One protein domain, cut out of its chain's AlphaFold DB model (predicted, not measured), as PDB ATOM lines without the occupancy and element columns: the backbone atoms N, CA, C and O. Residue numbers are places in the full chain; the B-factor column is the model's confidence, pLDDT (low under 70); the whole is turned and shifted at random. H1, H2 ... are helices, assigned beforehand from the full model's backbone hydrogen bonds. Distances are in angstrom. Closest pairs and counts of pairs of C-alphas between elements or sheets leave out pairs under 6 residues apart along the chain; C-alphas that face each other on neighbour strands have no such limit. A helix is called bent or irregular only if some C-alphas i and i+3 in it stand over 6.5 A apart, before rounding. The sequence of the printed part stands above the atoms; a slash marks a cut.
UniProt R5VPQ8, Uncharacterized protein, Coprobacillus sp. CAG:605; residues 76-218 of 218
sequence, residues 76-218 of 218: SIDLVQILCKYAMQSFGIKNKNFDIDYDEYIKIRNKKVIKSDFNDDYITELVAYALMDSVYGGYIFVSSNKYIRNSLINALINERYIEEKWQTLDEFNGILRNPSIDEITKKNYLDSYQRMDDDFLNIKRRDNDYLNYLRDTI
ATOM      1  N   SER A  76      95.320 -11.142 -51.350       95.62
ATOM      2  CA  SER A  76      95.420 -11.053 -52.816       95.62
ATOM      3  C   SER A  76      95.877 -12.374 -53.455       95.62
ATOM      4  O   SER A  76      95.345 -12.779 -54.484       95.62
ATOM      5  N   ILE A  77      96.795 -13.099 -52.811       96.94
ATOM      6  CA  ILE A  77      97.256 -14.406 -53.287       96.94
ATOM      7  C   ILE A  77      96.178 -15.496 -53.241       96.94
ATOM      8  O   ILE A  77      96.130 -16.317 -54.153       96.94
ATOM      9  N   ASP A  78      95.293 -15.498 -52.237       97.81
ATOM     10  CA  ASP A  78      94.169 -16.442 -52.181       97.81
ATOM     11  C   ASP A  78      93.170 -16.149 -53.309       97.81
ATOM     12  O   ASP A  78      92.678 -17.068 -53.959       97.81
ATOM     13  N   LEU A  79      92.918 -14.868 -53.594       98.12
ATOM     14  CA  LEU A  79      92.045 -14.452 -54.694       98.12
ATOM     15  C   LEU A  79      92.623 -14.837 -56.059       98.12
ATOM     16  O   LEU A  79      91.892 -15.316 -56.922       98.12
ATOM     17  N   VAL A  80      93.935 -14.686 -56.259       98.38
ATOM     18  CA  VAL A  80      94.592 -15.137 -57.495       98.38
ATOM     19  C   VAL A  80      94.539 -16.664 -57.619       98.38
ATOM     20  O   VAL A  80      94.263 -17.154 -58.708       98.38
ATOM     21  N   GLN A  81      94.716 -17.420 -56.529       98.44
ATOM     22  CA  GLN A  81      94.561 -18.883 -56.541       98.44
ATOM     23  C   GLN A  81      93.160 -19.306 -56.989       98.44
ATOM     24  O   GLN A  81      93.030 -20.202 -57.823       98.44
ATOM     25  N   ILE A  82      92.126 -18.633 -56.480       98.62
ATOM     26  CA  ILE A  82      90.730 -18.851 -56.878       98.62
ATOM     27  C   ILE A  82      90.554 -18.630 -58.384       98.62
ATOM     28  O   ILE A  82      90.013 -19.499 -59.067       98.62
ATOM     29  N   LEU A  83      91.045 -17.503 -58.911       98.69
ATOM     30  CA  LEU A  83      90.945 -17.190 -60.337       98.69
ATOM     31  C   LEU A  83      91.720 -18.191 -61.212       98.69
ATOM     32  O   LEU A  83      91.224 -18.594 -62.261       98.69
ATOM     33  N   CYS A  84      92.904 -18.631 -60.774       98.62
ATOM     34  CA  CYS A  84      93.710 -19.620 -61.491       98.62
ATOM     35  C   CYS A  84      93.050 -21.007 -61.517       98.62
ATOM     36  O   CYS A  84      92.988 -21.639 -62.573       98.62
ATOM     37  N   LYS A  85      92.515 -21.470 -60.378       98.25
ATOM     38  CA  LYS A  85      91.752 -22.727 -60.313       98.25
ATOM     39  C   LYS A  85      90.526 -22.660 -61.216       98.25
ATOM     40  O   LYS A  85      90.346 -23.558 -62.035       98.25
ATOM     41  N   TYR A  86      89.758 -21.574 -61.126       98.56
ATOM     42  CA  TYR A  86      88.602 -21.347 -61.986       98.56
ATOM     43  C   TYR A  86      88.972 -21.406 -63.473       98.56
ATOM     44  O   TYR A  86      88.307 -22.112 -64.227       98.56
ATOM     45  N   ALA A  87      90.050 -20.733 -63.893       98.44
ATOM     46  CA  ALA A  87      90.459 -20.711 -65.295       98.44
ATOM     47  C   ALA A  87      90.740 -22.121 -65.838       98.44
ATOM     48  O   ALA A  87      90.236 -22.488 -66.902       98.44
ATOM     49  N   MET A  88      91.470 -22.947 -65.076       98.31
ATOM     50  CA  MET A  88      91.721 -24.337 -65.470       98.31
ATOM     51  C   MET A  88      90.458 -25.217 -65.407       98.31
ATOM     52  O   MET A  88      90.279 -26.119 -66.225       98.31
ATOM     53  N   GLN A  89      89.554 -24.990 -64.460       98.19
ATOM     54  CA  GLN A  89      88.296 -25.739 -64.413       98.19
ATOM     55  C   GLN A  89      87.418 -25.405 -65.625       98.19
ATOM     56  O   GLN A  89      87.029 -26.296 -66.380       98.19
ATOM     57  N   SER A  90      87.160 -24.115 -65.853       98.19
ATOM     58  CA  SER A  90      86.291 -23.628 -66.927       98.19
ATOM     59  C   SER A  90      86.813 -24.024 -68.309       98.19
ATOM     60  O   SER A  90      86.061 -24.591 -69.108       98.19
ATOM     61  N   PHE A  91      88.110 -23.824 -68.585       97.88
ATOM     62  CA  PHE A  91      88.702 -24.250 -69.856       97.88
ATOM     63  C   PHE A  91      88.558 -25.763 -70.071       97.88
ATOM     64  O   PHE A  91      88.100 -26.201 -71.129       97.88
ATOM     65  N   GLY A  92      88.887 -26.567 -69.055       96.88
ATOM     66  CA  GLY A  92      88.854 -28.021 -69.173       96.88
ATOM     67  C   GLY A  92      87.455 -28.587 -69.421       96.88
ATOM     68  O   GLY A  92      87.296 -29.511 -70.220       96.88
ATOM     69  N   ILE A  93      86.428 -27.997 -68.802       96.31
ATOM     70  CA  ILE A  93      85.023 -28.397 -68.981       96.31
ATOM     71  C   ILE A  93      84.498 -28.022 -70.370       96.31
ATOM     72  O   ILE A  93      83.712 -28.777 -70.945       96.31
ATOM     73  N   LYS A  94      84.945 -26.893 -70.942       94.06
ATOM     74  CA  LYS A  94      84.556 -26.464 -72.300       94.06
ATOM     75  C   LYS A  94      84.976 -27.469 -73.374       94.06
ATOM     76  O   LYS A  94      84.406 -27.450 -74.462       94.06
ATOM     77  N   ASN A  95      85.926 -28.360 -73.065       90.50
ATOM     78  CA  ASN A  95      86.344 -29.464 -73.928       90.50
ATOM     79  C   ASN A  95      86.692 -28.991 -75.352       90.50
ATOM     80  O   ASN A  95      86.375 -29.667 -76.332       90.50
ATOM     81  N   LYS A  96      87.331 -27.823 -75.472       93.62
ATOM     82  CA  LYS A  96      87.825 -27.245 -76.730       93.62
ATOM     83  C   LYS A  96      89.337 -27.436 -76.865       93.62
ATOM     84  O   LYS A  96      89.985 -27.796 -75.888       93.62
ATOM     85  N   ASN A  97      89.875 -27.235 -78.067       93.19
ATOM     86  CA  ASN A  97      91.323 -27.132 -78.249       93.19
ATOM     87  C   ASN A  97      91.823 -25.786 -77.697       93.19
ATOM     88  O   ASN A  97      91.020 -24.870 -77.512       93.19
ATOM     89  N   PHE A  98      93.129 -25.675 -77.452       92.69
ATOM     90  CA  PHE A  98      93.750 -24.360 -77.322       92.69
ATOM     91  C   PHE A  98      93.799 -23.699 -78.704       92.69
ATOM     92  O   PHE A  98      94.327 -24.275 -79.657       92.69
ATOM     93  N   ASP A  99      93.223 -22.510 -78.791       90.94
ATOM     94  CA  ASP A  99      93.384 -21.562 -79.885       90.94
ATOM     95  C   ASP A  99      94.683 -20.752 -79.708       90.94
ATOM     96  O   ASP A  99      95.250 -20.286 -80.694       90.94
ATOM     97  N   ILE A 100      95.173 -20.619 -78.468       87.88
ATOM     98  CA  ILE A 100      96.415 -19.914 -78.115       87.88
ATOM     99  C   ILE A 100      97.614 -20.866 -78.191       87.88
ATOM    100  O   ILE A 100      97.636 -21.915 -77.542       87.88
ATOM    101  N   ASP A 101      98.650 -20.467 -78.928       86.25
ATOM    102  CA  ASP A 101      99.944 -21.151 -78.958       86.25
ATOM    103  C   ASP A 101     101.014 -20.441 -78.103       86.25
ATOM    104  O   ASP A 101     100.792 -19.380 -77.511       86.25
ATOM    105  N   TYR A 102     102.203 -21.045 -78.024       85.81
ATOM    106  CA  TYR A 102     103.307 -20.517 -77.222       85.81
ATOM    107  C   TYR A 102     103.771 -19.133 -77.703       85.81
ATOM    108  O   TYR A 102     104.056 -18.253 -76.885       85.81
ATOM    109  N   ASP A 103     103.818 -18.914 -79.017       85.88
ATOM    110  CA  ASP A 103     104.275 -17.653 -79.602       85.88
ATOM    111  C   ASP A 103     103.293 -16.517 -79.299       85.88
ATOM    112  O   ASP A 103     103.704 -15.387 -79.006       85.88
ATOM    113  N   GLU A 104     101.990 -16.790 -79.363       84.25
ATOM    114  CA  GLU A 104     100.937 -15.856 -78.980       84.25
ATOM    115  C   GLU A 104     100.968 -15.562 -77.477       84.25
ATOM    116  O   GLU A 104     100.995 -14.391 -77.077       84.25
ATOM    117  N   TYR A 105     101.066 -16.601 -76.644       84.81
ATOM    118  CA  TYR A 105     101.182 -16.462 -75.195       84.81
ATOM    119  C   TYR A 105     102.376 -15.586 -74.793       84.81
ATOM    120  O   TYR A 105     102.198 -14.618 -74.047       84.81
ATOM    121  N   ILE A 106     103.579 -15.838 -75.321       83.69
ATOM    122  CA  ILE A 106     104.777 -15.049 -74.988       83.69
ATOM    123  C   ILE A 106     104.635 -13.592 -75.441       83.69
ATOM    124  O   ILE A 106     105.007 -12.669 -74.703       83.69
ATOM    125  N   LYS A 107     104.038 -13.347 -76.616       83.19
ATOM    126  CA  LYS A 107     103.737 -11.980 -77.077       83.19
ATOM    127  C   LYS A 107     102.807 -11.250 -76.114       83.19
ATOM    128  O   LYS A 107     102.961 -10.042 -75.945       83.19
ATOM    129  N   ILE A 108     101.834 -11.937 -75.516       82.75
ATOM    130  CA  ILE A 108     100.879 -11.328 -74.585       82.75
ATOM    131  C   ILE A 108     101.495 -11.150 -73.198       82.75
ATOM    132  O   ILE A 108     101.386 -10.064 -72.632       82.75
ATOM    133  N   ARG A 109     102.205 -12.158 -72.687       76.69
ATOM    134  CA  ARG A 109     102.905 -12.112 -71.395       76.69
ATOM    135  C   ARG A 109     103.868 -10.928 -71.300       76.69
ATOM    136  O   ARG A 109     103.951 -10.286 -70.259       76.69
ATOM    137  N   ASN A 110     104.567 -10.620 -72.390       72.88
ATOM    138  CA  ASN A 110     105.542  -9.529 -72.435       72.88
ATOM    139  C   ASN A 110     104.909  -8.136 -72.611       72.88
ATOM    140  O   ASN A 110     105.610  -7.121 -72.536       72.88
ATOM    141  N   LYS A 111     103.593  -8.041 -72.846       72.50
ATOM    142  CA  LYS A 111     102.906  -6.747 -72.911       72.50
ATOM    143  C   LYS A 111     102.679  -6.214 -71.502       72.50
ATOM    144  O   LYS A 111     102.028  -6.841 -70.679       72.50
ATOM    145  N   LYS A 112     103.133  -4.980 -71.264       59.41
ATOM    146  CA  LYS A 112     102.875  -4.250 -70.009       59.41
ATOM    147  C   LYS A 112     101.393  -3.928 -69.782       59.41
ATOM    148  O   LYS A 112     100.997  -3.699 -68.648       59.41
ATOM    149  N   VAL A 113     100.601  -3.849 -70.854       60.50
ATOM    150  CA  VAL A 113      99.161  -3.570 -70.804       60.50
ATOM    151  C   VAL A 113      98.457  -4.453 -71.827       60.50
ATOM    152  O   VAL A 113      98.707  -4.348 -73.030       60.50
ATOM    153  N   ILE A 114      97.566  -5.312 -71.341       67.50
ATOM    154  CA  ILE A 114      96.643  -6.090 -72.169       67.50
ATOM    155  C   ILE A 114      95.399  -5.228 -72.412       67.50
ATOM    156  O   ILE A 114      94.854  -4.652 -71.472       67.50
ATOM    157  N   LYS A 115      95.016  -5.064 -73.684       59.94
ATOM    158  CA  LYS A 115      93.895  -4.206 -74.100       59.94
ATOM    159  C   LYS A 115      92.544  -4.907 -73.933       59.94
ATOM    160  O   LYS A 115      92.471  -6.129 -73.944       59.94
ATOM    161  N   SER A 116      91.502  -4.080 -73.862       59.88
ATOM    162  CA  SER A 116      90.069  -4.356 -73.673       59.88
ATOM    163  C   SER A 116      89.386  -5.290 -74.676       59.88
ATOM    164  O   SER A 116      88.191  -5.536 -74.534       59.88
ATOM    165  N   ASP A 117      90.093  -5.760 -75.701       70.44
ATOM    166  CA  ASP A 117      89.467  -6.363 -76.883       70.44
ATOM    167  C   ASP A 117      89.339  -7.891 -76.755       70.44
ATOM    168  O   ASP A 117      88.751  -8.546 -77.615       70.44
ATOM    169  N   PHE A 118      89.884  -8.469 -75.681       83.12
ATOM    170  CA  PHE A 118      89.749  -9.887 -75.378       83.12
ATOM    171  C   PHE A 118      88.447 -10.148 -74.624       83.12
ATOM    172  O   PHE A 118      88.124  -9.469 -73.652       83.12
ATOM    173  N   ASN A 119      87.691 -11.151 -75.067       88.12
ATOM    174  CA  ASN A 119      86.519 -11.594 -74.324       88.12
ATOM    175  C   ASN A 119      86.930 -12.490 -73.142       88.12
ATOM    176  O   ASN A 119      88.051 -13.003 -73.071       88.12
ATOM    177  N   ASP A 120      85.996 -12.688 -72.217       90.62
ATOM    178  CA  ASP A 120      86.221 -13.452 -70.990       90.62
ATOM    179  C   ASP A 120      86.617 -14.922 -71.258       90.62
ATOM    180  O   ASP A 120      87.426 -15.487 -70.518       90.62
ATOM    181  N   ASP A 121      86.133 -15.528 -72.348       91.44
ATOM    182  CA  ASP A 121      86.490 -16.895 -72.756       91.44
ATOM    183  C   ASP A 121      87.951 -17.019 -73.196       91.44
ATOM    184  O   ASP A 121      88.639 -17.971 -72.816       91.44
ATOM    185  N   TYR A 122      88.431 -16.055 -73.979       92.19
ATOM    186  CA  TYR A 122      89.820 -15.990 -74.416       92.19
ATOM    187  C   TYR A 122      90.749 -15.711 -73.233       92.19
ATOM    188  O   TYR A 122      91.791 -16.346 -73.110       92.19
ATOM    189  N   ILE A 123      90.363 -14.821 -72.309       94.00
ATOM    190  CA  ILE A 123      91.138 -14.587 -71.081       94.00
ATOM    191  C   ILE A 123      91.219 -15.850 -70.218       94.00
ATOM    192  O   ILE A 123      92.285 -16.167 -69.687       94.00
ATOM    193  N   THR A 124      90.111 -16.582 -70.092       96.75
ATOM    194  CA  THR A 124      90.056 -17.852 -69.357       96.75
ATOM    195  C   THR A 124      91.027 -18.869 -69.954       96.75
ATOM    196  O   THR A 124      91.819 -19.470 -69.230       96.75
ATOM    197  N   GLU A 125      91.019 -19.016 -71.279       96.12
ATOM    198  CA  GLU A 125      91.945 -19.890 -71.993       96.12
ATOM    199  C   GLU A 125      93.405 -19.446 -71.851       96.12
ATOM    200  O   GLU A 125      94.260 -20.263 -71.521       96.12
ATOM    201  N   LEU A 126      93.691 -18.157 -72.040       94.69
ATOM    202  CA  LEU A 126      95.037 -17.594 -71.938       94.69
ATOM    203  C   LEU A 126      95.658 -17.874 -70.569       94.69
ATOM    204  O   LEU A 126      96.837 -18.211 -70.462       94.69
ATOM    205  N   VAL A 127      94.861 -17.748 -69.510       96.38
ATOM    206  CA  VAL A 127      95.316 -18.020 -68.148       96.38
ATOM    207  C   VAL A 127      95.468 -19.521 -67.909       96.38
ATOM    208  O   VAL A 127      96.447 -19.923 -67.283       96.38
ATOM    209  N   ALA A 128      94.579 -20.361 -68.447       97.50
ATOM    210  CA  ALA A 128      94.744 -21.813 -68.398       97.50
ATOM    211  C   ALA A 128      96.030 -22.269 -69.116       97.50
ATOM    212  O   ALA A 128      96.764 -23.101 -68.581       97.50
ATOM    213  N   TYR A 129      96.349 -21.672 -70.269       96.19
ATOM    214  CA  TYR A 129      97.592 -21.920 -71.001       96.19
ATOM    215  C   TYR A 129      98.816 -21.480 -70.189       96.19
ATOM    216  O   TYR A 129      99.759 -22.251 -70.017       96.19
ATOM    217  N   ALA A 130      98.788 -20.272 -69.614       94.94
ATOM    218  CA  ALA A 130      99.880 -19.764 -68.783       94.94
ATOM    219  C   ALA A 130     100.152 -20.656 -67.559       94.94
ATOM    220  O   ALA A 130     101.304 -20.864 -67.189       94.94
ATOM    221  N   LEU A 131      99.101 -21.197 -66.935       97.06
ATOM    222  CA  LEU A 131      99.218 -22.109 -65.792       97.06
ATOM    223  C   LEU A 131      99.749 -23.487 -66.188       97.06
ATOM    224  O   LEU A 131     100.490 -24.084 -65.413       97.06
ATOM    225  N   MET A 132      99.379 -23.977 -67.374       96.31
ATOM    226  CA  MET A 132      99.924 -25.207 -67.950       96.31
ATOM    227  C   MET A 132     101.420 -25.075 -68.272       96.31
ATOM    228  O   MET A 132     102.165 -26.030 -68.063       96.31
ATOM    229  N   ASP A 133     101.851 -23.915 -68.775       93.62
ATOM    230  CA  ASP A 133     103.262 -23.594 -69.025       93.62
ATOM    231  C   ASP A 133     104.048 -23.486 -67.706       93.62
ATOM    232  O   ASP A 133     105.101 -24.103 -67.533       93.62
ATOM    233  N   SER A 134     103.526 -22.726 -66.741       93.56
ATOM    234  CA  SER A 134     104.114 -22.587 -65.410       93.56
ATOM    235  C   SER A 134     103.114 -22.003 -64.415       93.56
ATOM    236  O   SER A 134     102.679 -20.862 -64.568       93.56
ATOM    237  N   VAL A 135     102.828 -22.705 -63.312       96.56
ATOM    238  CA  VAL A 135     101.938 -22.176 -62.258       96.56
ATOM    239  C   VAL A 135     102.471 -20.863 -61.669       96.56
ATOM    240  O   VAL A 135     101.705 -19.916 -61.474       96.56
ATOM    241  N   TYR A 136     103.787 -20.753 -61.450       95.75
ATOM    242  CA  TYR A 136     104.417 -19.508 -60.998       95.75
ATOM    243  C   TYR A 136     104.292 -18.388 -62.039       95.75
ATOM    244  O   TYR A 136     103.958 -17.254 -61.686       95.75
ATOM    245  N   GLY A 137     104.498 -18.705 -63.321       92.31
ATOM    246  CA  GLY A 137     104.305 -17.767 -64.427       92.31
ATOM    247  C   GLY A 137     102.865 -17.263 -64.519       92.31
ATOM    248  O   GLY A 137     102.639 -16.052 -64.560       92.31
ATOM    249  N   GLY A 138     101.890 -18.172 -64.456       94.81
ATOM    250  CA  GLY A 138     100.463 -17.859 -64.427       94.81
ATOM    251  C   GLY A 138     100.069 -17.001 -63.221       94.81
ATOM    252  O   GLY A 138      99.348 -16.015 -63.380       94.81
ATOM    253  N   TYR A 139     100.600 -17.290 -62.027       96.06
ATOM    254  CA  TYR A 139     100.399 -16.443 -60.847       96.06
ATOM    255  C   TYR A 139     100.898 -15.009 -61.075       96.06
ATOM    256  O   TYR A 139     100.160 -14.052 -60.822       96.06
ATOM    257  N   ILE A 140     102.126 -14.831 -61.572       93.12
ATOM    258  CA  ILE A 140     102.693 -13.502 -61.864       93.12
ATOM    259  C   ILE A 140     101.850 -12.790 -62.925       93.12
ATOM    260  O   ILE A 140     101.539 -11.605 -62.791       93.12
ATOM    261  N   PHE A 141     101.431 -13.519 -63.957       91.62
ATOM    262  CA  PHE A 141     100.611 -12.994 -65.040       91.62
ATOM    263  C   PHE A 141      99.264 -12.452 -64.539       91.62
ATOM    264  O   PHE A 141      98.926 -11.295 -64.800       91.62
ATOM    265  N   VAL A 142      98.526 -13.231 -63.745       94.44
ATOM    266  CA  VAL A 142      97.225 -12.816 -63.192       94.44
ATOM    267  C   VAL A 142      97.388 -11.729 -62.119       94.44
ATOM    268  O   VAL A 142      96.632 -10.754 -62.084       94.44
ATOM    269  N   SER A 143      98.395 -11.836 -61.249       93.38
ATOM    270  CA  SER A 143      98.622 -10.871 -60.159       93.38
ATOM    271  C   SER A 143      99.089  -9.492 -60.643       93.38
ATOM    272  O   SER A 143      98.740  -8.479 -60.032       93.38
ATOM    273  N   SER A 144      99.790  -9.409 -61.774       89.62
ATOM    274  CA  SER A 144     100.254  -8.133 -62.341       89.62
ATOM    275  C   SER A 144      99.219  -7.424 -63.225       89.62
ATOM    276  O   SER A 144      99.326  -6.216 -63.426       89.62
ATOM    277  N   ASN A 145      98.172  -8.117 -63.692       89.50
ATOM    278  CA  ASN A 145      97.212  -7.568 -64.655       89.50
ATOM    279  C   ASN A 145      95.795  -7.402 -64.074       89.50
ATOM    280  O   ASN A 145      95.024  -8.359 -63.994       89.50
ATOM    281  N   LYS A 146      95.408  -6.161 -63.728       89.19
ATOM    282  CA  LYS A 146      94.058  -5.846 -63.204       89.19
ATOM    283  C   LYS A 146      92.943  -6.214 -64.190       89.19
ATOM    284  O   LYS A 146      91.937  -6.774 -63.776       89.19
ATOM    285  N   TYR A 147      93.144  -5.955 -65.482       89.25
ATOM    286  CA  TYR A 147      92.174  -6.305 -66.524       89.25
ATOM    287  C   TYR A 147      91.900  -7.816 -66.573       89.25
ATOM    288  O   TYR A 147      90.745  -8.222 -66.531       89.25
ATOM    289  N   ILE A 148      92.952  -8.645 -66.538       92.06
ATOM    290  CA  ILE A 148      92.832 -10.112 -66.501       92.06
ATOM    291  C   ILE A 148      92.037 -10.566 -65.276       92.06
ATOM    292  O   ILE A 148      91.122 -11.374 -65.407       92.06
ATOM    293  N   ARG A 149      92.336 -10.017 -64.089       94.06
ATOM    294  CA  ARG A 149      91.573 -10.348 -62.875       94.06
ATOM    295  C   ARG A 149      90.102  -9.979 -63.001       94.06
ATOM    296  O   ARG A 149      89.260 -10.789 -62.632       94.06
ATOM    297  N   ASN A 150      89.806  -8.796 -63.539       92.88
ATOM    298  CA  ASN A 150      88.439  -8.318 -63.729       92.88
ATOM    299  C   ASN A 150      87.656  -9.194 -64.722       92.88
ATOM    300  O   ASN A 150      86.520  -9.562 -64.438       92.88
ATOM    301  N   SER A 151      88.264  -9.588 -65.843       93.88
ATOM    302  CA  SER A 151      87.652 -10.527 -66.792       93.88
ATOM    303  C   SER A 151      87.419 -11.906 -66.174       93.88
ATOM    304  O   SER A 151      86.318 -12.441 -66.262       93.88
ATOM    305  N   LEU A 152      88.403 -12.465 -65.462       97.00
ATOM    306  CA  LEU A 152      88.232 -13.768 -64.815       97.00
ATOM    307  C   LEU A 152      87.156 -13.750 -63.725       97.00
ATOM    308  O   LEU A 152      86.389 -14.703 -63.635       97.00
ATOM    309  N   ILE A 153      87.061 -12.698 -62.901       97.31
ATOM    310  CA  ILE A 153      86.001 -12.638 -61.882       97.31
ATOM    311  C   ILE A 153      84.617 -12.427 -62.509       97.31
ATOM    312  O   ILE A 153      83.633 -12.949 -61.989       97.31
ATOM    313  N   ASN A 154      84.520 -11.707 -63.635       95.50
ATOM    314  CA  ASN A 154      83.275 -11.608 -64.401       95.50
ATOM    315  C   ASN A 154      82.824 -12.991 -64.878       95.50
ATOM    316  O   ASN A 154      81.695 -13.394 -64.590       95.50
ATOM    317  N   ALA A 155      83.732 -13.717 -65.533       97.38
ATOM    318  CA  ALA A 155      83.504 -15.063 -66.041       97.38
ATOM    319  C   ALA A 155      83.122 -16.036 -64.915       97.38
ATOM    320  O   ALA A 155      82.101 -16.718 -65.005       97.38
ATOM    321  N   LEU A 156      83.879 -16.022 -63.811       98.31
ATOM    322  CA  LEU A 156      83.641 -16.859 -62.638       98.31
ATOM    323  C   LEU A 156      82.259 -16.607 -62.055       98.31
ATOM    324  O   LEU A 156      81.514 -17.560 -61.847       98.31
ATOM    325  N   ILE A 157      81.890 -15.348 -61.797       97.75
ATOM    326  CA  ILE A 157      80.575 -15.040 -61.222       97.75
ATOM    327  C   ILE A 157      79.460 -15.501 -62.162       97.75
ATOM    328  O   ILE A 157      78.471 -16.074 -61.697       97.75
ATOM    329  N   ASN A 158      79.620 -15.269 -63.465       97.44
ATOM    330  CA  ASN A 158      78.636 -15.682 -64.448       97.44
ATOM    331  C   ASN A 158      78.472 -17.209 -64.468       97.44
ATOM    332  O   ASN A 158      77.388 -17.708 -64.187       97.44
ATOM    333  N   GLU A 159      79.546 -17.961 -64.702       97.25
ATOM    334  CA  GLU A 159      79.469 -19.420 -64.803       97.25
ATOM    335  C   GLU A 159      79.122 -20.080 -63.461       97.25
ATOM    336  O   GLU A 159      78.214 -20.909 -63.388       97.25
ATOM    337  N   ARG A 160      79.816 -19.718 -62.376       97.62
ATOM    338  CA  ARG A 160      79.657 -20.383 -61.074       97.62
ATOM    339  C   ARG A 160      78.311 -20.072 -60.427       97.62
ATOM    340  O   ARG A 160      77.682 -20.982 -59.889       97.62
ATOM    341  N   TYR A 161      77.875 -18.810 -60.456       97.06
ATOM    342  CA  TYR A 161      76.760 -18.348 -59.623       97.06
ATOM    343  C   TYR A 161      75.492 -17.947 -60.376       97.06
ATOM    344  O   TYR A 161      74.410 -18.027 -59.791       97.06
ATOM    345  N   ILE A 162      75.605 -17.468 -61.618       96.00
ATOM    346  CA  ILE A 162      74.444 -17.064 -62.430       96.00
ATOM    347  C   ILE A 162      73.949 -18.252 -63.255       96.00
ATOM    348  O   ILE A 162      72.755 -18.532 -63.263       96.00
ATOM    349  N   GLU A 163      74.866 -18.973 -63.896       96.94
ATOM    350  CA  GLU A 163      74.591 -20.212 -64.633       96.94
ATOM    351  C   GLU A 163      74.608 -21.458 -63.733       96.94
ATOM    352  O   GLU A 163      74.354 -22.562 -64.203       96.94
ATOM    353  N   GLU A 164      74.916 -21.280 -62.444       95.56
ATOM    354  CA  GLU A 164      74.888 -22.318 -61.404       95.56
ATOM    355  C   GLU A 164      75.799 -23.535 -61.681       95.56
ATOM    356  O   GLU A 164      75.542 -24.639 -61.202       95.56
ATOM    357  N   LYS A 165      76.924 -23.346 -62.388       96.94
ATOM    358  CA  LYS A 165      77.869 -24.424 -62.752       96.94
ATOM    359  C   LYS A 165      78.851 -24.831 -61.646       96.94
ATOM    360  O   LYS A 165      79.833 -25.518 -61.922       96.94
ATOM    361  N   TRP A 166      78.632 -24.414 -60.400       95.69
ATOM    362  CA  TRP A 166      79.555 -24.670 -59.285       95.69
ATOM    363  C   TRP A 166      79.872 -26.162 -59.091       95.69
ATOM    364  O   TRP A 166      81.043 -26.498 -58.965       95.69
ATOM    365  N   GLN A 167      78.882 -27.060 -59.181       95.12
ATOM    366  CA  GLN A 167      79.110 -28.512 -59.069       95.12
ATOM    367  C   GLN A 167      80.050 -29.030 -60.160       95.12
ATOM    368  O   GLN A 167      81.035 -29.697 -59.868       95.12
ATOM    369  N   THR A 168      79.784 -28.677 -61.420       96.44
ATOM    370  CA  THR A 168      80.601 -29.121 -62.558       96.44
ATOM    371  C   THR A 168      82.028 -28.581 -62.472       96.44
ATOM    372  O   THR A 168      82.972 -29.295 -62.805       96.44
ATOM    373  N   LEU A 169      82.193 -27.337 -62.009       97.44
ATOM    374  CA  LEU A 169      83.506 -26.744 -61.745       97.44
ATOM    375  C   LEU A 169      84.250 -27.513 -60.643       97.44
ATOM    376  O   LEU A 169      85.422 -27.845 -60.821       97.44
ATOM    377  N   ASP A 170      83.572 -27.830 -59.541       96.38
ATOM    378  CA  ASP A 170      84.167 -28.495 -58.375       96.38
ATOM    379  C   ASP A 170      84.523 -29.968 -58.654       96.38
ATOM    380  O   ASP A 170      85.516 -30.476 -58.133       96.38
ATOM    381  N   GLU A 171      83.768 -30.645 -59.524       96.75
ATOM    382  CA  GLU A 171      84.012 -32.035 -59.938       96.75
ATOM    383  C   GLU A 171      85.127 -32.185 -60.987       96.75
ATOM    384  O   GLU A 171      85.585 -33.304 -61.256       96.75
ATOM    385  N   PHE A 172      85.585 -31.087 -61.598       97.69
ATOM    386  CA  PHE A 172      86.638 -31.158 -62.603       97.69
ATOM    387  C   PHE A 172      87.952 -31.679 -62.003       97.69
ATOM    388  O   PHE A 172      88.525 -31.121 -61.066       97.69
ATOM    389  N   ASN A 173      88.469 -32.752 -62.597       96.44
ATOM    390  CA  ASN A 173      89.609 -33.504 -62.077       96.44
ATOM    391  C   ASN A 173      90.940 -33.206 -62.792       96.44
ATOM    392  O   ASN A 173      91.926 -33.903 -62.554       96.44
ATOM    393  N   GLY A 174      90.977 -32.204 -63.676       96.81
ATOM    394  CA  GLY A 174      92.170 -31.850 -64.453       96.81
ATOM    395  C   GLY A 174      92.303 -32.577 -65.792       96.81
ATOM    396  O   GLY A 174      93.195 -32.240 -66.564       96.81
ATOM    397  N   ILE A 175      91.446 -33.558 -66.098       97.38
ATOM    398  CA  ILE A 175      91.571 -34.362 -67.321       97.38
ATOM    399  C   ILE A 175      90.895 -33.658 -68.500       97.38
ATOM    400  O   ILE A 175      89.668 -33.545 -68.559       97.38
ATOM    401  N   LEU A 176      91.699 -33.274 -69.491       97.44
ATOM    402  CA  LEU A 176      91.221 -32.804 -70.790       97.44
ATOM    403  C   LEU A 176      90.831 -33.993 -71.678       97.44
ATOM    404  O   LEU A 176      91.643 -34.882 -71.937       97.44
ATOM    405  N   ARG A 177      89.587 -34.005 -72.166       94.25
ATOM    406  CA  ARG A 177      89.040 -35.105 -72.984       94.25
ATOM    407  C   ARG A 177      89.034 -34.813 -74.484       94.25
ATOM    408  O   ARG A 177      88.699 -35.701 -75.266       94.25
ATOM    409  N   ASN A 178      89.396 -33.598 -74.892       95.69
ATOM    410  CA  ASN A 178      89.341 -33.201 -76.290       95.69
ATOM    411  C   ASN A 178      90.394 -33.995 -77.099       95.69
ATOM    412  O   ASN A 178      91.578 -33.965 -76.748       95.69
ATOM    413  N   PRO A 179      89.999 -34.717 -78.165       95.19
ATOM    414  CA  PRO A 179      90.917 -35.543 -78.952       95.19
ATOM    415  C   PRO A 179      91.904 -34.732 -79.803       95.19
ATOM    416  O   PRO A 179      92.914 -35.284 -80.226       95.19
ATOM    417  N   SER A 180      91.633 -33.451 -80.057       95.88
ATOM    418  CA  SER A 180      92.505 -32.550 -80.817       95.88
ATOM    419  C   SER A 180      93.692 -32.025 -80.007       95.88
ATOM    420  O   SER A 180      94.651 -31.554 -80.609       95.88
ATOM    421  N   ILE A 181      93.651 -32.121 -78.673       95.81
ATOM    422  CA  ILE A 181      94.787 -31.775 -77.810       95.81
ATOM    423  C   ILE A 181      95.735 -32.974 -77.750       95.81
ATOM    424  O   ILE A 181      95.312 -34.091 -77.424       95.81
ATOM    425  N   ASP A 182      97.016 -32.750 -78.035       95.44
ATOM    426  CA  ASP A 182      98.032 -33.794 -77.971       95.44
ATOM    427  C   ASP A 182      98.288 -34.278 -76.528       95.44
ATOM    428  O   ASP A 182      98.032 -33.584 -75.540       95.44
ATOM    429  N   GLU A 183      98.800 -35.501 -76.394       96.62
ATOM    430  CA  GLU A 183      98.974 -36.152 -75.090       96.62
ATOM    431  C   GLU A 183     100.016 -35.465 -74.191       96.62
ATOM    432  O   GLU A 183      99.909 -35.546 -72.966       96.62
ATOM    433  N   ILE A 184     101.000 -34.759 -74.763       96.31
ATOM    434  CA  ILE A 184     101.994 -34.015 -73.975       96.31
ATOM    435  C   ILE A 184     101.315 -32.806 -73.333       96.31
ATOM    436  O   ILE A 184     101.438 -32.603 -72.125       96.31
ATOM    437  N   THR A 185     100.536 -32.054 -74.110       95.81
ATOM    438  CA  THR A 185      99.751 -30.915 -73.619       95.81
ATOM    439  C   THR A 185      98.747 -31.350 -72.550       95.81
ATOM    440  O   THR A 185      98.691 -30.747 -71.477       95.81
ATOM    441  N   LYS A 186      98.015 -32.455 -72.765       97.75
ATOM    442  CA  LYS A 186      97.106 -33.020 -71.745       97.75
ATOM    443  C   LYS A 186      97.833 -33.372 -70.448       97.75
ATOM    444  O   LYS A 186      97.327 -33.081 -69.363       97.75
ATOM    445  N   LYS A 187      99.011 -33.991 -70.551       97.88
ATOM    446  CA  LYS A 187      99.828 -34.356 -69.392       97.88
ATOM    447  C   LYS A 187     100.303 -33.116 -68.633       97.88
ATOM    448  O   LYS A 187     100.101 -33.046 -67.426       97.88
ATOM    449  N   ASN A 188     100.860 -32.125 -69.329       97.19
ATOM    450  CA  ASN A 188     101.331 -30.881 -68.712       97.19
ATOM    451  C   ASN A 188     100.192 -30.137 -68.001       97.19
ATOM    452  O   ASN A 188     100.374 -29.606 -66.903       97.19
ATOM    453  N   TYR A 189      99.003 -30.139 -68.608       98.12
ATOM    454  CA  TYR A 189      97.807 -29.556 -68.020       98.12
ATOM    455  C   TYR A 189      97.411 -30.255 -66.717       98.12
ATOM    456  O   TYR A 189      97.204 -29.596 -65.696       98.12
ATOM    457  N   LEU A 190      97.345 -31.589 -66.732       98.31
ATOM    458  CA  LEU A 190      97.007 -32.390 -65.558       98.31
ATOM    459  C   LEU A 190      98.035 -32.207 -64.433       98.31
ATOM    460  O   LEU A 190      97.650 -31.948 -63.291       98.31
ATOM    461  N   ASP A 191      99.328 -32.285 -64.758       98.06
ATOM    462  CA  ASP A 191     100.431 -32.134 -63.803       98.06
ATOM    463  C   ASP A 191     100.409 -30.747 -63.136       98.06
ATOM    464  O   ASP A 191     100.672 -30.617 -61.936       98.06
ATOM    465  N   SER A 192     100.075 -29.702 -63.898       97.88
ATOM    466  CA  SER A 192      99.934 -28.334 -63.383       97.88
ATOM    467  C   SER A 192      98.681 -28.180 -62.522       97.88
ATOM    468  O   SER A 192      98.742 -27.617 -61.429       97.88
ATOM    469  N   TYR A 193      97.548 -28.746 -62.950       98.06
ATOM    470  CA  TYR A 193      96.295 -28.697 -62.193       98.06
ATOM    471  C   TYR A 193      96.415 -29.354 -60.809       98.06
ATOM    472  O   TYR A 193      95.934 -28.800 -59.810       98.06
ATOM    473  N   GLN A 194      97.070 -30.519 -60.752       96.56
ATOM    474  CA  GLN A 194      97.254 -31.304 -59.528       96.56
ATOM    475  C   GLN A 194      98.232 -30.651 -58.547       96.56
ATOM    476  O   GLN A 194      97.978 -30.662 -57.343       96.56
ATOM    477  N   ARG A 195      99.322 -30.052 -59.043       95.00
ATOM    478  CA  ARG A 195     100.339 -29.402 -58.198       95.00
ATOM    479  C   ARG A 195     100.009 -27.962 -57.823       95.00
ATOM    480  O   ARG A 195     100.637 -27.425 -56.917       95.00
ATOM    481  N   MET A 196      99.001 -27.352 -58.446       96.19
ATOM    482  CA  MET A 196      98.700 -25.929 -58.276       96.19
ATOM    483  C   MET A 196      98.611 -25.478 -56.811       96.19
ATOM    484  O   MET A 196      99.159 -24.438 -56.467       96.19
ATOM    485  N   ASP A 197      97.949 -26.234 -55.933       96.00
ATOM    486  CA  ASP A 197      97.816 -25.817 -54.530       96.00
ATOM    487  C   ASP A 197      99.150 -25.900 -53.764       96.00
ATOM    488  O   ASP A 197      99.398 -25.083 -52.878       96.00
ATOM    489  N   ASP A 198     100.028 -26.844 -54.122       95.94
ATOM    490  CA  ASP A 198     101.396 -26.916 -53.595       95.94
ATOM    491  C   ASP A 198     102.253 -25.747 -54.097       95.94
ATOM    492  O   ASP A 198     102.937 -25.093 -53.310       95.94
ATOM    493  N   ASP A 199     102.149 -25.404 -55.379       96.88
ATOM    494  CA  ASP A 199     102.865 -24.259 -55.943       96.88
ATOM    495  C   ASP A 199     102.381 -22.937 -55.320       96.88
ATOM    496  O   ASP A 199     103.186 -22.087 -54.933       96.88
ATOM    497  N   PHE A 200     101.072 -22.763 -55.112       97.56
ATOM    498  CA  PHE A 200     100.542 -21.596 -54.398       97.56
ATOM    499  C   PHE A 200     100.988 -21.542 -52.938       97.56
ATOM    500  O   PHE A 200     101.227 -20.448 -52.420       97.56
ATOM    501  N   LEU A 201     101.146 -22.684 -52.268       96.19
ATOM    502  CA  LEU A 201     101.737 -22.721 -50.935       96.19
ATOM    503  C   LEU A 201     103.189 -22.212 -50.956       96.19
ATOM    504  O   LEU A 201     103.548 -21.390 -50.106       96.19
ATOM    505  N   ASN A 202     103.993 -22.635 -51.935       96.25
ATOM    506  CA  ASN A 202     105.370 -22.161 -52.107       96.25
ATOM    507  C   ASN A 202     105.415 -20.645 -52.349       96.25
ATOM    508  O   ASN A 202     106.227 -19.943 -51.737       96.25
ATOM    509  N   ILE A 203     104.500 -20.110 -53.169       96.25
ATOM    510  CA  ILE A 203     104.370 -18.662 -53.394       96.25
ATOM    511  C   ILE A 203     104.010 -17.945 -52.080       96.25
ATOM    512  O   ILE A 203     104.679 -16.978 -51.707       96.25
ATOM    513  N   LYS A 204     103.000 -18.428 -51.337       94.81
ATOM    514  CA  LYS A 204     102.549 -17.840 -50.055       94.81
ATOM    515  C   LYS A 204     103.668 -17.782 -49.018       94.81
ATOM    516  O   LYS A 204     103.749 -16.826 -48.249       94.81
ATOM    517  N   ARG A 205     104.532 -18.795 -48.993       93.94
ATOM    518  CA  ARG A 205     105.665 -18.890 -48.062       93.94
ATOM    519  C   ARG A 205     106.933 -18.207 -48.563       93.94
ATOM    520  O   ARG A 205     107.855 -18.017 -47.773       93.94
ATOM    521  N   ARG A 206     106.967 -17.811 -49.839       92.38
ATOM    522  CA  ARG A 206     108.174 -17.360 -50.546       92.38
ATOM    523  C   ARG A 206     109.306 -18.385 -50.434       92.38
ATOM    524  O   ARG A 206     110.448 -18.021 -50.161       92.38
ATOM    525  N   ASP A 207     108.965 -19.657 -50.622       94.00
ATOM    526  CA  ASP A 207     109.919 -20.762 -50.557       94.00
ATOM    527  C   ASP A 207     110.934 -20.689 -51.722       94.00
ATOM    528  O   ASP A 207     110.720 -20.002 -52.728       94.00
ATOM    529  N   ASN A 208     112.064 -21.391 -51.579       92.62
ATOM    530  CA  ASN A 208     113.197 -21.303 -52.508       92.62
ATOM    531  C   ASN A 208     112.819 -21.606 -53.961       92.62
ATOM    532  O   ASN A 208     113.328 -20.933 -54.847       92.62
ATOM    533  N   ASP A 209     111.919 -22.558 -54.209       92.06
ATOM    534  CA  ASP A 209     111.496 -22.915 -55.567       92.06
ATOM    535  C   ASP A 209     110.868 -21.720 -56.292       92.06
ATOM    536  O   ASP A 209     111.213 -21.425 -57.436       92.06
ATOM    537  N   TYR A 210     110.016 -20.964 -55.595       93.88
ATOM    538  CA  TYR A 210     109.425 -19.745 -56.135       93.88
ATOM    539  C   TYR A 210     110.465 -18.623 -56.281       93.88
ATOM    540  O   TYR A 210     110.491 -17.923 -57.292       93.88
ATOM    541  N   LEU A 211     111.361 -18.453 -55.302       93.19
ATOM    542  CA  LEU A 211     112.417 -17.436 -55.376       93.19
ATOM    543  C   LEU A 211     113.420 -17.703 -56.507       93.19
ATOM    544  O   LEU A 211     113.882 -16.753 -57.135       93.19
ATOM    545  N   ASN A 212     113.749 -18.967 -56.766       92.38
ATOM    546  CA  ASN A 212     114.604 -19.374 -57.876       92.38
ATOM    547  C   ASN A 212     113.901 -19.109 -59.208       92.38
ATOM    548  O   ASN A 212     114.479 -18.441 -60.058       92.38
ATOM    549  N   TYR A 213     112.622 -19.481 -59.336       91.69
ATOM    550  CA  TYR A 213     111.832 -19.149 -60.524       91.69
ATOM    551  C   TYR A 213     111.852 -17.645 -60.840       91.69
ATOM    552  O   TYR A 213     112.059 -17.256 -61.990       91.69
ATOM    553  N   LEU A 214     111.682 -16.787 -59.826       89.88
ATOM    554  CA  LEU A 214     111.752 -15.335 -60.013       89.88
ATOM    555  C   LEU A 214     113.126 -14.867 -60.508       89.88
ATOM    556  O   LEU A 214     113.172 -13.964 -61.330       89.88
ATOM    557  N   ARG A 215     114.226 -15.457 -60.024       88.56
ATOM    558  CA  ARG A 215     115.594 -15.099 -60.450       88.56
ATOM    559  C   ARG A 215     115.909 -15.539 -61.873       88.56
ATOM    560  O   ARG A 215     116.667 -14.863 -62.553       88.56
ATOM    561  N   ASP A 216     115.349 -16.665 -62.294       84.75
ATOM    562  CA  ASP A 216     115.632 -17.247 -63.606       84.75
ATOM    563  C   ASP A 216     114.768 -16.624 -64.717       84.75
ATOM    564  O   ASP A 216     115.046 -16.811 -65.901       84.75
ATOM    565  N   THR A 217     113.717 -15.881 -64.345       74.81
ATOM    566  CA  THR A 217     112.685 -15.391 -65.276       74.81
ATOM    567  C   THR A 217     112.512 -13.862 -65.281       74.81
ATOM    568  O   THR A 217     111.840 -13.342 -66.175       74.81
ATOM    569  N   ILE A 218     113.078 -13.135 -64.307       60.19
ATOM    570  CA  ILE A 218     113.084 -11.656 -64.211       60.19
ATOM    571  C   ILE A 218     114.520 -11.155 -64.329       60.19
ATOM    572  O   ILE A 218     114.732 -10.196 -65.105       60.19
TER     573      ILE A 218
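This is residues 76 to 218 of the 218 residues of an uncharacterized protein of Coprobacillus sp. CAG:605 (UniProt R5VPQ8). This is a compact ball of crossed helices in which the two arms of the bent helix H7 wrap round one side of a core made by H1 and H3, which cross at 78 degrees. H4 and H5 also pack on that core, H8 packs on the second arm of H7 at one end of the longest axis, and H6 packs on H1. The printed part has 143 residues with eight named helices, H1 to H8 in order along the chain, and no named strand; the class is all helix and the helix packing mostly crossed. The whole is compact, with a radius of gyration of the C-alphas of 14.4 A, and rounded, spanning 40 by 33 by 29 A.

H7, residues 183 to 205, was assigned as one helix by its hydrogen bonds but is bent: C-alphas 194 and 197 are 7.4 A apart. Its arms are H7a, residues 183 to 194, 16.4 A long, and H7b, residues 197 to 205, 12.3 A long. H1, residues 76 to 94, begins at C-alpha 76 (95.420, -11.053, -52.816) and is 27.1 A long. H3, residues 120 to 133, measures 19.9 A, and H5, residues 146 to 162, measures 22.6 A. The shorter helices are H2, residues 102 to 109, H4, residues 135 to 144, H6, residues 166 to 171, and H8, residues 208 to 217, which ends at C-alpha 217 (112.685, -15.391, -65.276).

H7a and H7b stand at a steep tilt of 52 degrees. Residues 188 to 193 of H7a touch H3, about perpendicular at 88 degrees, closest at the C-alphas of Met 132 and Tyr 189, 4.8 A. H7b touches residues 77 to 81 of H1 at a shallow tilt of 18 degrees, opposite ways; the closest C-alphas, Gln 81 and Phe 200, are 6.9 A apart. H1 and H3, the hubs, touch 5 helices each; their closest C-alphas, Met 88 and Ala 128, are 4.9 A apart. H3 and H4 form a helical hairpin, with the C-alphas of Leu 131 and Gly 138 closest at 4.6 A. H5 touches H1 at a steep tilt of 59 degrees, closest at the C-alphas of Leu 83 and Leu 152, 6.3 A. H6 touches H1, with the C-alphas of Gln 89 and Leu 169 closest at 5.6 A. H2 and H3 only just touch, with 3 pairs of C-alphas within 8 A, closest at Tyr 105 and Leu 126, 7.0 A. H8 touches H7b, closest at the C-alphas of Ile 203 and Tyr 210, 5.9 A, and is apart from H1 and H3. In H1 to H6, H7a, H7b and H8, every O i to N i+4 pair is within hydrogen-bond range.

The two C-alphas farthest apart, Glu 163 and Arg 215, are 41.5 A apart. The printed part has no cut. The link from H6 to H7, 11 residues, is long. The mean pLDDT of the printed part is 92.4; residues 112 to 116 and residue 218, the chain's last, are under 70.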